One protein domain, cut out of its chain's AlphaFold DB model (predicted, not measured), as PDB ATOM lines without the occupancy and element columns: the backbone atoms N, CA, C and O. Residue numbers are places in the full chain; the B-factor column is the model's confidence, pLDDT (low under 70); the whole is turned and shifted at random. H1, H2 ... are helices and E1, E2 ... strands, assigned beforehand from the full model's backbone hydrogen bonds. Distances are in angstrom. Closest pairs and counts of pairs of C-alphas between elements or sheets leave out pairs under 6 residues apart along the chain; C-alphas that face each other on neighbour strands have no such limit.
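Overview. This is residues 2 to 80 of the 84 residues of the protein "Transposase" of Clostridioides difficile (UniProt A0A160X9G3). A two-stranded hairpin, E1 and E2, lies near the middle of a long model, with the long helix H1 on one side of it and the shorter helix H3 on the other. The short helix H2 sits at the far end of H1, and from there residues 51 to 69, with no named element, run back along the length of the model to H3. The printed part has 79 residues with three named helices and two named strands, in the order E1, E2, H1, H2, H3; the sheet's order is E1 - E2, antiparallel, and the class is mixed, helices and strands. The whole is only just loose, close to compact, with a radius of gyration of the C-alphas of 14.2 A and spans of 42 by 30 by 20 A.

Along the chain. E1, residues 3 to 10, begins at C-alpha 3 at (62.470, 35.363, 81.716) and is 18.6 A long from first to last C-alpha; it bends by 69 degrees at residue 6. E2, residues 15 to 21, is 17.8 A long. H1, residues 27 to 45, is the longest helix at 26.7 A and ends at C-alpha 45 at (43.691, 30.584, 96.126). H2, residues 47 to 50, measures 5.2 A. H3, residues 70 to 80, measures 15.5 A and ends at C-alpha 80 at (44.086, 35.031, 68.828).

Arrangement. E1 and E2 form a hairpin of antiparallel neighbours, their directions at 168 degrees. N 4 and O 20, 2.9 A apart, and N 18 and O 7, 2.8 A apart, are within hydrogen-bond range. The closest C-alphas of E1 and H3, those of Glu 9 and Val 77, are 7.4 A apart. E2 and H3 are near each other, with 6 pairs of C-alphas within 10 A. H1 is apart from E1 and from H3. H1 and H2 touch only at the corner by their link, with residues 42 to 44 of H1 alone; their closest C-alphas, those of Arg 43 and Ser 50, are 5.0 A apart. H2 is apart from E1, E2 and H3. In H3 every O i to N i+4 pair is within hydrogen-bond range, in H1 14 of 15 are, and H2 is too short for such a pair.

Size, cuts and confidence. The two C-alphas farthest apart, those of Lys 51 and Asn 67, are 42.0 A apart. The printed part has no cut. The links E1 to E2, E2 to H1 and H1 to H2 are tight; the link H2 to H3, 19 residues, is long. The mean pLDDT of the printed part is 87.6, but residues 66 to 80 are under 70, and H3 has a mean of 63.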
ATOM      1  N   ASP A   2      65.709  33.713  84.428       88.00
ATOM      2  CA  ASP A   2      65.602  35.081  83.920       88.00
ATOM      3  C   ASP A   2      64.764  35.053  82.636       88.00
ATOM      4  O   ASP A   2      65.216  34.570  81.593       88.00
ATOM      5  N   ILE A   3      63.483  35.397  82.775       91.69
ATOM      6  CA  ILE A   3      62.470  35.363  81.716       91.69
ATOM      7  C   ILE A   3      61.601  36.601  81.888       91.69
ATOM      8  O   ILE A   3      61.045  36.832  82.961       91.69
ATOM      9  N   GLU A   4      61.436  37.354  80.812       92.81
ATOM     10  CA  GLU A   4      60.537  38.494  80.751       92.81
ATOM     11  C   GLU A   4      59.215  38.066  80.098       92.81
ATOM     12  O   GLU A   4      59.184  37.483  79.010       92.81
ATOM     13  N   ILE A   5      58.099  38.360  80.767       92.31
ATOM     14  CA  ILE A   5      56.762  38.171  80.202       92.31
ATOM     15  C   ILE A   5      56.425  39.422  79.397       92.31
ATOM     16  O   ILE A   5      56.067  40.455  79.956       92.31
ATOM     17  N   VAL A   6      56.529  39.319  78.078       91.25
ATOM     18  CA  VAL A   6      56.262  40.433  77.160       91.25
ATOM     19  C   VAL A   6      54.758  40.651  76.992       91.25
ATOM     20  O   VAL A   6      54.293  41.786  76.899       91.25
ATOM     21  N   ALA A   7      53.982  39.565  76.947       88.75
ATOM     22  CA  ALA A   7      52.525  39.613  76.951       88.75
ATOM     23  C   ALA A   7      51.937  38.325  77.534       88.75
ATOM     24  O   ALA A   7      52.505  37.243  77.383       88.75
ATOM     25  N   ILE A   8      50.768  38.445  78.153       92.19
ATOM     26  CA  ILE A   8      49.968  37.314  78.614       92.19
ATOM     27  C   ILE A   8      48.503  37.568  78.288       92.19
ATOM     28  O   ILE A   8      48.007  38.686  78.426       92.19
ATOM     29  N   GLU A   9      47.820  36.520  77.855       89.38
ATOM     30  CA  GLU A   9      46.383  36.522  77.642       89.38
ATOM     31  C   GLU A   9      45.799  35.204  78.138       89.38
ATOM     32  O   GLU A   9      46.295  34.127  77.806       89.38
ATOM     33  N   CYS A  10      44.742  35.295  78.938       91.44
ATOM     34  CA  CYS A  10      44.013  34.141  79.439       91.44
ATOM     35  C   CYS A  10      42.637  34.092  78.781       91.44
ATOM     36  O   CYS A  10      41.926  35.097  78.762       91.44
ATOM     37  N   ASP A  11      42.270  32.914  78.296       90.00
ATOM     38  CA  ASP A  11      40.919  32.572  77.873       90.00
ATOM     39  C   ASP A  11      40.291  31.603  78.892       90.00
ATOM     40  O   ASP A  11      40.886  31.279  79.923       90.00
ATOM     41  N   LYS A  12      39.068  31.142  78.628       89.00
ATOM     42  CA  LYS A  12      38.293  30.277  79.523       89.00
ATOM     43  C   LYS A  12      38.971  28.937  79.810       89.00
ATOM     44  O   LYS A  12      38.794  28.406  80.902       89.00
ATOM     45  N   ASP A  13      39.701  28.383  78.846       91.81
ATOM     46  CA  ASP A  13      40.272  27.032  78.914       91.81
ATOM     47  C   ASP A  13      41.773  26.961  78.579       91.81
ATOM     48  O   ASP A  13      42.376  25.889  78.679       91.81
ATOM     49  N   HIS A  14      42.407  28.083  78.222       92.81
ATOM     50  CA  HIS A  14      43.829  28.128  77.890       92.81
ATOM     51  C   HIS A  14      44.462  29.507  78.135       92.81
ATOM     52  O   HIS A  14      43.783  30.516  78.314       92.81
ATOM     53  N   THR A  15      45.794  29.554  78.138       94.19
ATOM     54  CA  THR A  15      46.575  30.788  78.309       94.19
ATOM     55  C   THR A  15      47.636  30.877  77.222       94.19
ATOM     56  O   THR A  15      48.365  29.913  76.983       94.19
ATOM     57  N   HIS A  16      47.751  32.047  76.600       92.56
ATOM     58  CA  HIS A  16      48.827  32.396  75.681       92.56
ATOM     59  C   HIS A  16      49.836  33.289  76.391       92.56
ATOM     60  O   HIS A  16      49.475  34.275  77.033       92.56
ATOM     61  N   MET A  17      51.116  32.957  76.257       92.81
ATOM     62  CA  MET A  17      52.212  33.732  76.831       92.81
ATOM     63  C   MET A  17      53.225  34.044  75.740       92.81
ATOM     64  O   MET A  17      53.649  33.153  75.004       92.81
ATOM     65  N   PHE A  18      53.629  35.306  75.657       92.06
ATOM     66  CA  PHE A  18      54.756  35.732  74.847       92.06
ATOM     67  C   PHE A  18      55.927  36.034  75.777       92.06
ATOM     68  O   PHE A  18      55.854  36.942  76.606       92.06
ATOM     69  N   LEU A  19      56.975  35.220  75.668       92.19
ATOM     70  CA  LEU A  19      58.104  35.212  76.587       92.19
ATOM     71  C   LEU A  19      59.372  35.637  75.859       92.19
ATOM     72  O   LEU A  19      59.658  35.147  74.767       92.19
ATOM     73  N   ASN A  20      60.144  36.504  76.500       92.19
ATOM     74  CA  ASN A  20      61.521  36.779  76.140       92.19
ATOM     75  C   ASN A  20      62.420  36.017  77.123       92.19
ATOM     76  O   ASN A  20      62.371  36.235  78.334       92.19
ATOM     77  N   SER A  21      63.190  35.064  76.608       91.69
ATOM     78  CA  SER A  21      64.031  34.170  77.404       91.69
ATOM     79  C   SER A  21      65.391  33.996  76.749       91.69
ATOM     80  O   SER A  21      65.511  34.044  75.523       91.69
ATOM     81  N   LEU A  22      66.411  33.707  77.556       91.81
ATOM     82  CA  LEU A  22      67.731  33.379  77.030       91.81
ATOM     83  C   LEU A  22      67.678  32.119  76.143       91.81
ATOM     84  O   LEU A  22      67.008  31.152  76.512       91.81
ATOM     85  N   PRO A  23      68.436  32.068  75.029       88.81
ATOM     86  CA  PRO A  23      68.481  30.898  74.144       88.81
ATOM     87  C   PRO A  23      68.978  29.613  74.819       88.81
ATOM     88  O   PRO A  23      68.772  28.522  74.301       88.81
ATOM     89  N   THR A  24      69.663  29.738  75.958       92.88
ATOM     90  CA  THR A  24      70.172  28.621  76.762       92.88
ATOM     91  C   THR A  24      69.102  27.966  77.636       92.88
ATOM     92  O   THR A  24      69.356  26.904  78.203       92.88
ATOM     93  N   LEU A  25      67.925  28.582  77.778       93.31
ATOM     94  CA  LEU A  25      66.821  28.029  78.555       93.31
ATOM     95  C   LEU A  25      65.977  27.102  77.681       93.31
ATOM     96  O   LEU A  25      65.439  27.511  76.653       93.31
ATOM     97  N   ASN A  26      65.806  25.858  78.126       94.19
ATOM     98  CA  ASN A  26      64.956  24.908  77.420       94.19
ATOM     99  C   ASN A  26      63.476  25.285  77.594       94.19
ATOM    100  O   ASN A  26      63.018  25.441  78.732       94.19
ATOM    101  N   PRO A  27      62.679  25.335  76.512       94.12
ATOM    102  CA  PRO A  27      61.246  25.607  76.607       94.12
ATOM    103  C   PRO A  27      60.482  24.653  77.535       94.12
ATOM    104  O   PRO A  27      59.536  25.066  78.203       94.12
ATOM    105  N   SER A  28      60.907  23.388  77.617       95.75
ATOM    106  CA  SER A  28      60.322  22.399  78.528       95.75
ATOM    107  C   SER A  28      60.457  22.802  79.989       95.75
ATOM    108  O   SER A  28      59.493  22.686  80.743       95.75
ATOM    109  N   ASP A  29      61.624  23.313  80.370       95.81
ATOM    110  CA  ASP A  29      61.938  23.679  81.748       95.81
ATOM    111  C   ASP A  29      61.173  24.951  82.124       95.81
ATOM    112  O   ASP A  29      60.631  25.065  83.225       95.81
ATOM    113  N   ILE A  30      61.060  25.894  81.180       95.69
ATOM    114  CA  ILE A  30      60.234  27.097  81.328       95.69
ATOM    115  C   ILE A  30      58.777  26.696  81.593       95.69
ATOM    116  O   ILE A  30      58.187  27.103  82.594       95.69
ATOM    117  N   MET A  31      58.204  25.849  80.734       96.69
ATOM    118  CA  MET A  31      56.804  25.443  80.854       96.69
ATOM    119  C   MET A  31      56.541  24.565  82.075       96.69
ATOM    120  O   MET A  31      55.467  24.670  82.666       96.69
ATOM    121  N   GLN A  32      57.503  23.740  82.496       96.75
ATOM    122  CA  GLN A  32      57.407  22.983  83.742       96.75
ATOM    123  C   GLN A  32      57.283  23.922  84.945       96.75
ATOM    124  O   GLN A  32      56.396  23.729  85.778       96.75
ATOM    125  N   ASN A  33      58.125  24.958  85.013       96.12
ATOM    126  CA  ASN A  33      58.098  25.928  86.104       96.12
ATOM    127  C   ASN A  33      56.817  26.765  86.092       96.12
ATOM    128  O   ASN A  33      56.151  26.861  87.120       96.12
ATOM    129  N   ILE A  34      56.426  27.308  84.935       96.56
ATOM    130  CA  ILE A  34      55.206  28.118  84.806       96.56
ATOM    131  C   ILE A  34      53.980  27.298  85.207       96.56
ATOM    132  O   ILE A  34      53.226  27.709  86.089       96.56
ATOM    133  N   LYS A  35      53.783  26.119  84.605       97.19
ATOM    134  CA  LYS A  35      52.602  25.286  84.870       97.19
ATOM    135  C   LYS A  35      52.612  24.757  86.299       97.19
ATOM    136  O   LYS A  35      51.570  24.756  86.938       97.19
ATOM    137  N   GLY A  36      53.766  24.340  86.819       97.44
ATOM    138  CA  GLY A  36      53.891  23.844  88.189       97.44
ATOM    139  C   GLY A  36      53.584  24.920  89.229       97.44
ATOM    140  O   GLY A  36      52.742  24.708  90.103       97.44
ATOM    141  N   TYR A  37      54.217  26.088  89.105       97.00
ATOM    142  CA  TYR A  37      54.051  27.188  90.050       97.00
ATOM    143  C   TYR A  37      52.626  27.744  90.031       97.00
ATOM    144  O   TYR A  37      51.969  27.784  91.069       97.00
ATOM    145  N   THR A  38      52.104  28.085  88.848       96.88
ATOM    146  CA  THR A  38      50.728  28.599  88.718       96.88
ATOM    147  C   THR A  38      49.701  27.582  89.195       96.88
ATOM    148  O   THR A  38      48.741  27.941  89.865       96.88
ATOM    149  N   SER A  39      49.923  26.294  88.930       97.25
ATOM    150  CA  SER A  39      49.022  25.244  89.385       97.25
ATOM    151  C   SER A  39      48.998  25.067  90.897       97.25
ATOM    152  O   SER A  39      47.970  24.635  91.417       97.25
ATOM    153  N   LYS A  40      50.102  25.367  91.588       96.62
ATOM    154  CA  LYS A  40      50.146  25.393  93.048       96.62
ATOM    155  C   LYS A  40      49.381  26.605  93.576       96.62
ATOM    156  O   LYS A  40      48.399  26.418  94.284       96.62
ATOM    157  N   ILE A  41      49.783  27.810  93.167       97.88
ATOM    158  CA  ILE A  41      49.215  29.067  93.677       97.88
ATOM    159  C   ILE A  41      47.705  29.141  93.429       97.88
ATOM    160  O   ILE A  41      46.938  29.358  94.358       97.88
ATOM    161  N   LEU A  42      47.244  28.839  92.210       96.88
ATOM    162  CA  LEU A  42      45.816  28.907  91.886       96.88
ATOM    163  C   LEU A  42      44.973  27.898  92.674       96.88
ATOM    164  O   LEU A  42      43.807  28.150  92.943       96.88
ATOM    165  N   ARG A  43      45.532  26.752  93.071       96.56
ATOM    166  CA  ARG A  43      44.802  25.794  93.916       96.56
ATOM    167  C   ARG A  43      44.774  26.179  95.386       96.56
ATOM    168  O   ARG A  43      43.864  25.748  96.088       96.56
ATOM    169  N   GLU A  44      45.773  26.926  95.840       96.31
ATOM    170  CA  GLU A  44      45.790  27.512  97.179       96.31
ATOM    171  C   GLU A  44      44.781  28.670  97.268       96.31
ATOM    172  O   GLU A  44      44.105  28.807  98.284       96.31
ATOM    173  N   GLU A  45      44.623  29.451  96.194       97.50
ATOM    174  CA  GLU A  45      43.691  30.584  96.126       97.50
ATOM    175  C   GLU A  45      42.235  30.176  95.840       97.50
ATOM    176  O   GLU A  45      41.311  30.746  96.420       97.50
ATOM    177  N   PHE A  46      42.013  29.182  94.972       96.31
ATOM    178  CA  PHE A  46      40.681  28.763  94.524       96.31
ATOM    179  C   PHE A  46      40.428  27.297  94.876       96.31
ATOM    180  O   PHE A  46      40.877  26.368  94.192       96.31
ATOM    181  N   ILE A  47      39.669  27.075  95.953       94.38
ATOM    182  CA  ILE A  47      39.422  25.738  96.505       94.38
ATOM    183  C   ILE A  47      38.717  24.810  95.507       94.38
ATOM    184  O   ILE A  47      38.905  23.593  95.543       94.38
ATOM    185  N   GLU A  48      37.945  25.351  94.570       95.19
ATOM    186  CA  GLU A  48      37.280  24.602  93.506       95.19
ATOM    187  C   GLU A  48      38.293  23.882  92.605       95.19
ATOM    188  O   GLU A  48      38.057  22.741  92.203       95.19
ATOM    189  N   LEU A  49      39.456  24.498  92.357       95.19
ATOM    190  CA  LEU A  49      40.524  23.944  91.519       95.19
ATOM    191  C   LEU A  49      41.309  22.829  92.226       95.19
ATOM    192  O   LEU A  49      41.935  21.991  91.568       95.19
ATOM    193  N   SER A  50      41.270  22.778  93.562       91.62
ATOM    194  CA  SER A  50      41.928  21.720  94.344       91.62
ATOM    195  C   SER A  50      41.334  20.331  94.079       91.62
ATOM    196  O   SER A  50      42.037  19.328  94.172       91.62
ATOM    197  N   LYS A  51      40.057  20.278  93.676       93.19
ATOM    198  CA  LYS A  51      39.344  19.037  93.342       93.19
ATOM    199  C   LYS A  51      39.743  18.472  91.977       93.19
ATOM    200  O   LYS A  51      39.464  17.310  91.692       93.19
ATOM    201  N   MET A  52      40.378  19.277  91.124       93.19
ATOM    202  CA  MET A  52      40.815  18.839  89.801       93.19
ATOM    203  C   MET A  52      42.099  18.002  89.908       93.19
ATOM    204  O   MET A  52      43.079  18.482  90.490       93.19
ATOM    205  N   PRO A  53      42.176  16.823  89.256       93.19
ATOM    206  CA  PRO A  53      43.380  15.988  89.284       93.19
ATOM    207  C   PRO A  53      44.606  16.723  88.715       93.19
ATOM    208  O   PRO A  53      45.714  16.610  89.234       93.19
ATOM    209  N   SER A  54      44.409  17.553  87.690       94.69
ATOM    210  CA  SER A  54      45.428  18.439  87.118       94.69
ATOM    211  C   SER A  54      44.783  19.746  86.658       94.69
ATOM    212  O   SER A  54      43.760  19.690  85.985       94.69
ATOM    213  N   LEU A  55      45.386  20.897  86.979       95.81
ATOM    214  CA  LEU A  55      44.920  22.194  86.475       95.81
ATOM    215  C   LEU A  55      45.290  22.353  84.999       95.81
ATOM    216  O   LEU A  55      44.460  22.707  84.174       95.81
ATOM    217  N   TRP A  56      46.539  22.028  84.670       97.00
ATOM    218  CA  TRP A  56      47.038  22.039  83.305       97.00
ATOM    219  C   TRP A  56      47.113  20.624  82.739       97.00
ATOM    220  O   TRP A  56      47.501  19.686  83.439       97.00
ATOM    221  N   THR A  57      46.835  20.475  81.444       95.81
ATOM    222  CA  THR A  57      47.157  19.239  80.714       95.81
ATOM    223  C   THR A  57      48.674  19.030  80.673       95.81
ATOM    224  O   THR A  57      49.444  19.941  80.972       95.81
ATOM    225  N   ARG A  58      49.159  17.841  80.293       94.44
ATOM    226  CA  ARG A  58      50.612  17.622  80.125       94.44
ATOM    227  C   ARG A  58      51.172  18.411  78.938       94.44
ATOM    228  O   ARG A  58      52.268  18.960  79.032       94.44
ATOM    229  N   SER A  59      50.391  18.522  77.870       95.62
ATOM    230  CA  SER A  59      50.774  19.180  76.622       95.62
ATOM    231  C   SER A  59      50.923  20.697  76.768       95.62
ATOM    232  O   SER A  59      50.338  21.330  77.648       95.62
ATOM    233  N   TYR A  60      51.738  21.283  75.903       96.19
ATOM    234  CA  TYR A  60      51.855  22.721  75.688       96.19
ATOM    235  C   TYR A  60      52.284  22.950  74.237       96.19
ATOM    236  O   TYR A  60      52.833  22.047  73.604       96.19
ATOM    237  N   PHE A  61      52.026  24.144  73.717       93.62
ATOM    238  CA  PHE A  61      52.507  24.566  72.408       93.62
ATOM    239  C   PHE A  61      53.588  25.627  72.595       93.62
ATOM    240  O   PHE A  61      53.423  26.543  73.400       93.62
ATOM    241  N   VAL A  62      54.688  25.499  71.858       92.69
ATOM    242  CA  VAL A  62      55.747  26.506  71.815       92.69
ATOM    243  C   VAL A  62      56.180  26.718  70.376       92.69
ATOM    244  O   VAL A  62      56.328  25.772  69.603       92.69
ATOM    245  N   SER A  63      56.372  27.978  70.014       89.50
ATOM    246  CA  SER A  63      56.879  28.376  68.712       89.50
ATOM    247  C   SER A  63      57.692  29.650  68.875       89.50
ATOM    248  O   SER A  63      57.388  30.480  69.734       89.50
ATOM    249  N   THR A  64      58.737  29.798  68.068       86.38
ATOM    250  CA  THR A  64      59.494  31.042  68.005       86.38
ATOM    251  C   THR A  64      58.696  32.049  67.189       86.38
ATOM    252  O   THR A  64      58.297  31.788  66.054       86.38
ATOM    253  N   ALA A  65      58.464  33.229  67.751       71.94
ATOM    254  CA  ALA A  65      58.112  34.364  66.919       71.94
ATOM    255  C   ALA A  65      59.432  34.922  66.369       71.94
ATOM    256  O   ALA A  65      60.381  35.083  67.131       71.94
ATOM    257  N   GLY A  66      59.535  35.120  65.051       66.44
ATOM    258  CA  GLY A  66      60.743  35.674  64.420       66.44
ATOM    259  C   GLY A  66      61.049  37.108  64.882       66.44
ATOM    260  O   GLY A  66      60.560  37.550  65.915       66.44
ATOM    261  N   ASN A  67      61.810  37.886  64.106       57.81
ATOM    262  CA  ASN A  67      61.974  39.325  64.369       57.81
ATOM    263  C   ASN A  67      60.623  40.049  64.215       57.81
ATOM    264  O   ASN A  67      60.307  40.590  63.156       57.81
ATOM    265  N   VAL A  68      59.793  40.028  65.253       57.12
ATOM    266  CA  VAL A  68      58.497  40.692  65.274       57.12
ATOM    267  C   VAL A  68      58.554  41.920  66.160       57.12
ATOM    268  O   VAL A  68      58.814  41.848  67.356       57.12
ATOM    269  N   CYS A  69      58.280  43.061  65.531       58.06
ATOM    270  CA  CYS A  69      58.068  44.336  66.196       58.06
ATOM    271  C   CYS A  69      56.876  44.249  67.169       58.06
ATOM    272  O   CYS A  69      55.949  43.457  66.976       58.06
ATOM    273  N   SER A  70      56.862  45.114  68.183       59.16
ATOM    274  CA  SER A  70      55.811  45.207  69.203       59.16
ATOM    275  C   SER A  70      54.392  45.365  68.630       59.16
ATOM    276  O   SER A  70      53.423  44.877  69.215       59.16
ATOM    277  N   GLU A  71      54.243  45.970  67.450       60.47
ATOM    278  CA  GLU A  71      52.967  46.033  66.724       60.47
ATOM    279  C   GLU A  71      52.466  44.668  66.252       60.47
ATOM    280  O   GLU A  71      51.260  44.407  66.278       60.47
ATOM    281  N   THR A  72      53.369  43.775  65.853       62.44
ATOM    282  CA  THR A  72      52.997  42.418  65.454       62.44
ATOM    283  C   THR A  72      52.616  41.579  66.664       62.44
ATOM    284  O   THR A  72      51.694  40.781  66.559       62.44
ATOM    285  N   ILE A  73      53.225  41.823  67.831       64.00
ATOM    286  CA  ILE A  73      52.809  41.206  69.100       64.00
ATOM    287  C   ILE A  73      51.371  41.625  69.430       64.00
ATOM    288  O   ILE A  73      50.514  40.773  69.653       64.00
ATOM    289  N   LYS A  74      51.059  42.927  69.350       64.06
ATOM    290  CA  LYS A  74      49.687  43.429  69.556       64.06
ATOM    291  C   LYS A  74      48.691  42.834  68.557       64.06
ATOM    292  O   LYS A  74      47.581  42.477  68.948       64.06
ATOM    293  N   LYS A  75      49.067  42.709  67.279       65.81
ATOM    294  CA  LYS A  75      48.226  42.066  66.253       65.81
ATOM    295  C   LYS A  75      48.059  40.566  66.491       65.81
ATOM    296  O   LYS A  75      46.965  40.062  66.280       65.81
ATOM    297  N   TYR A  76      49.097  39.862  66.938       65.12
ATOM    298  CA  TYR A  76      49.040  38.433  67.249       65.12
ATOM    299  C   TYR A  76      48.062  38.156  68.392       65.12
ATOM    300  O   TYR A  76      47.136  37.371  68.213       65.12
ATOM    301  N   VAL A  77      48.201  38.886  69.503       65.31
ATOM    302  CA  VAL A  77      47.281  38.837  70.652       65.31
ATOM    303  C   VAL A  77      45.852  39.168  70.196       65.31
ATOM    304  O   VAL A  77      44.917  38.413  70.430       65.31
ATOM    305  N   LYS A  78      45.664  40.242  69.415       66.06
ATOM    306  CA  LYS A  78      44.334  40.618  68.906       66.06
ATOM    307  C   LYS A  78      43.709  39.567  67.977       66.06
ATOM    308  O   LYS A  78      42.494  39.411  68.001       66.06
ATOM    309  N   ASN A  79      44.505  38.881  67.160       63.91
ATOM    310  CA  ASN A  79      44.022  37.869  66.215       63.91
ATOM    311  C   ASN A  79      43.789  36.495  66.866       63.91
ATOM    312  O   ASN A  79      43.060  35.684  66.301       63.91
ATOM    313  N   GLN A  80      44.394  36.221  68.025       61.00
ATOM    314  CA  GLN A  80      44.086  35.031  68.828       61.00
ATOM    315  C   GLN A  80      42.646  35.090  69.359       61.00
ATOM    316  O   GLN A  80      41.941  34.090  69.279       61.00
TER     317      GLN A  80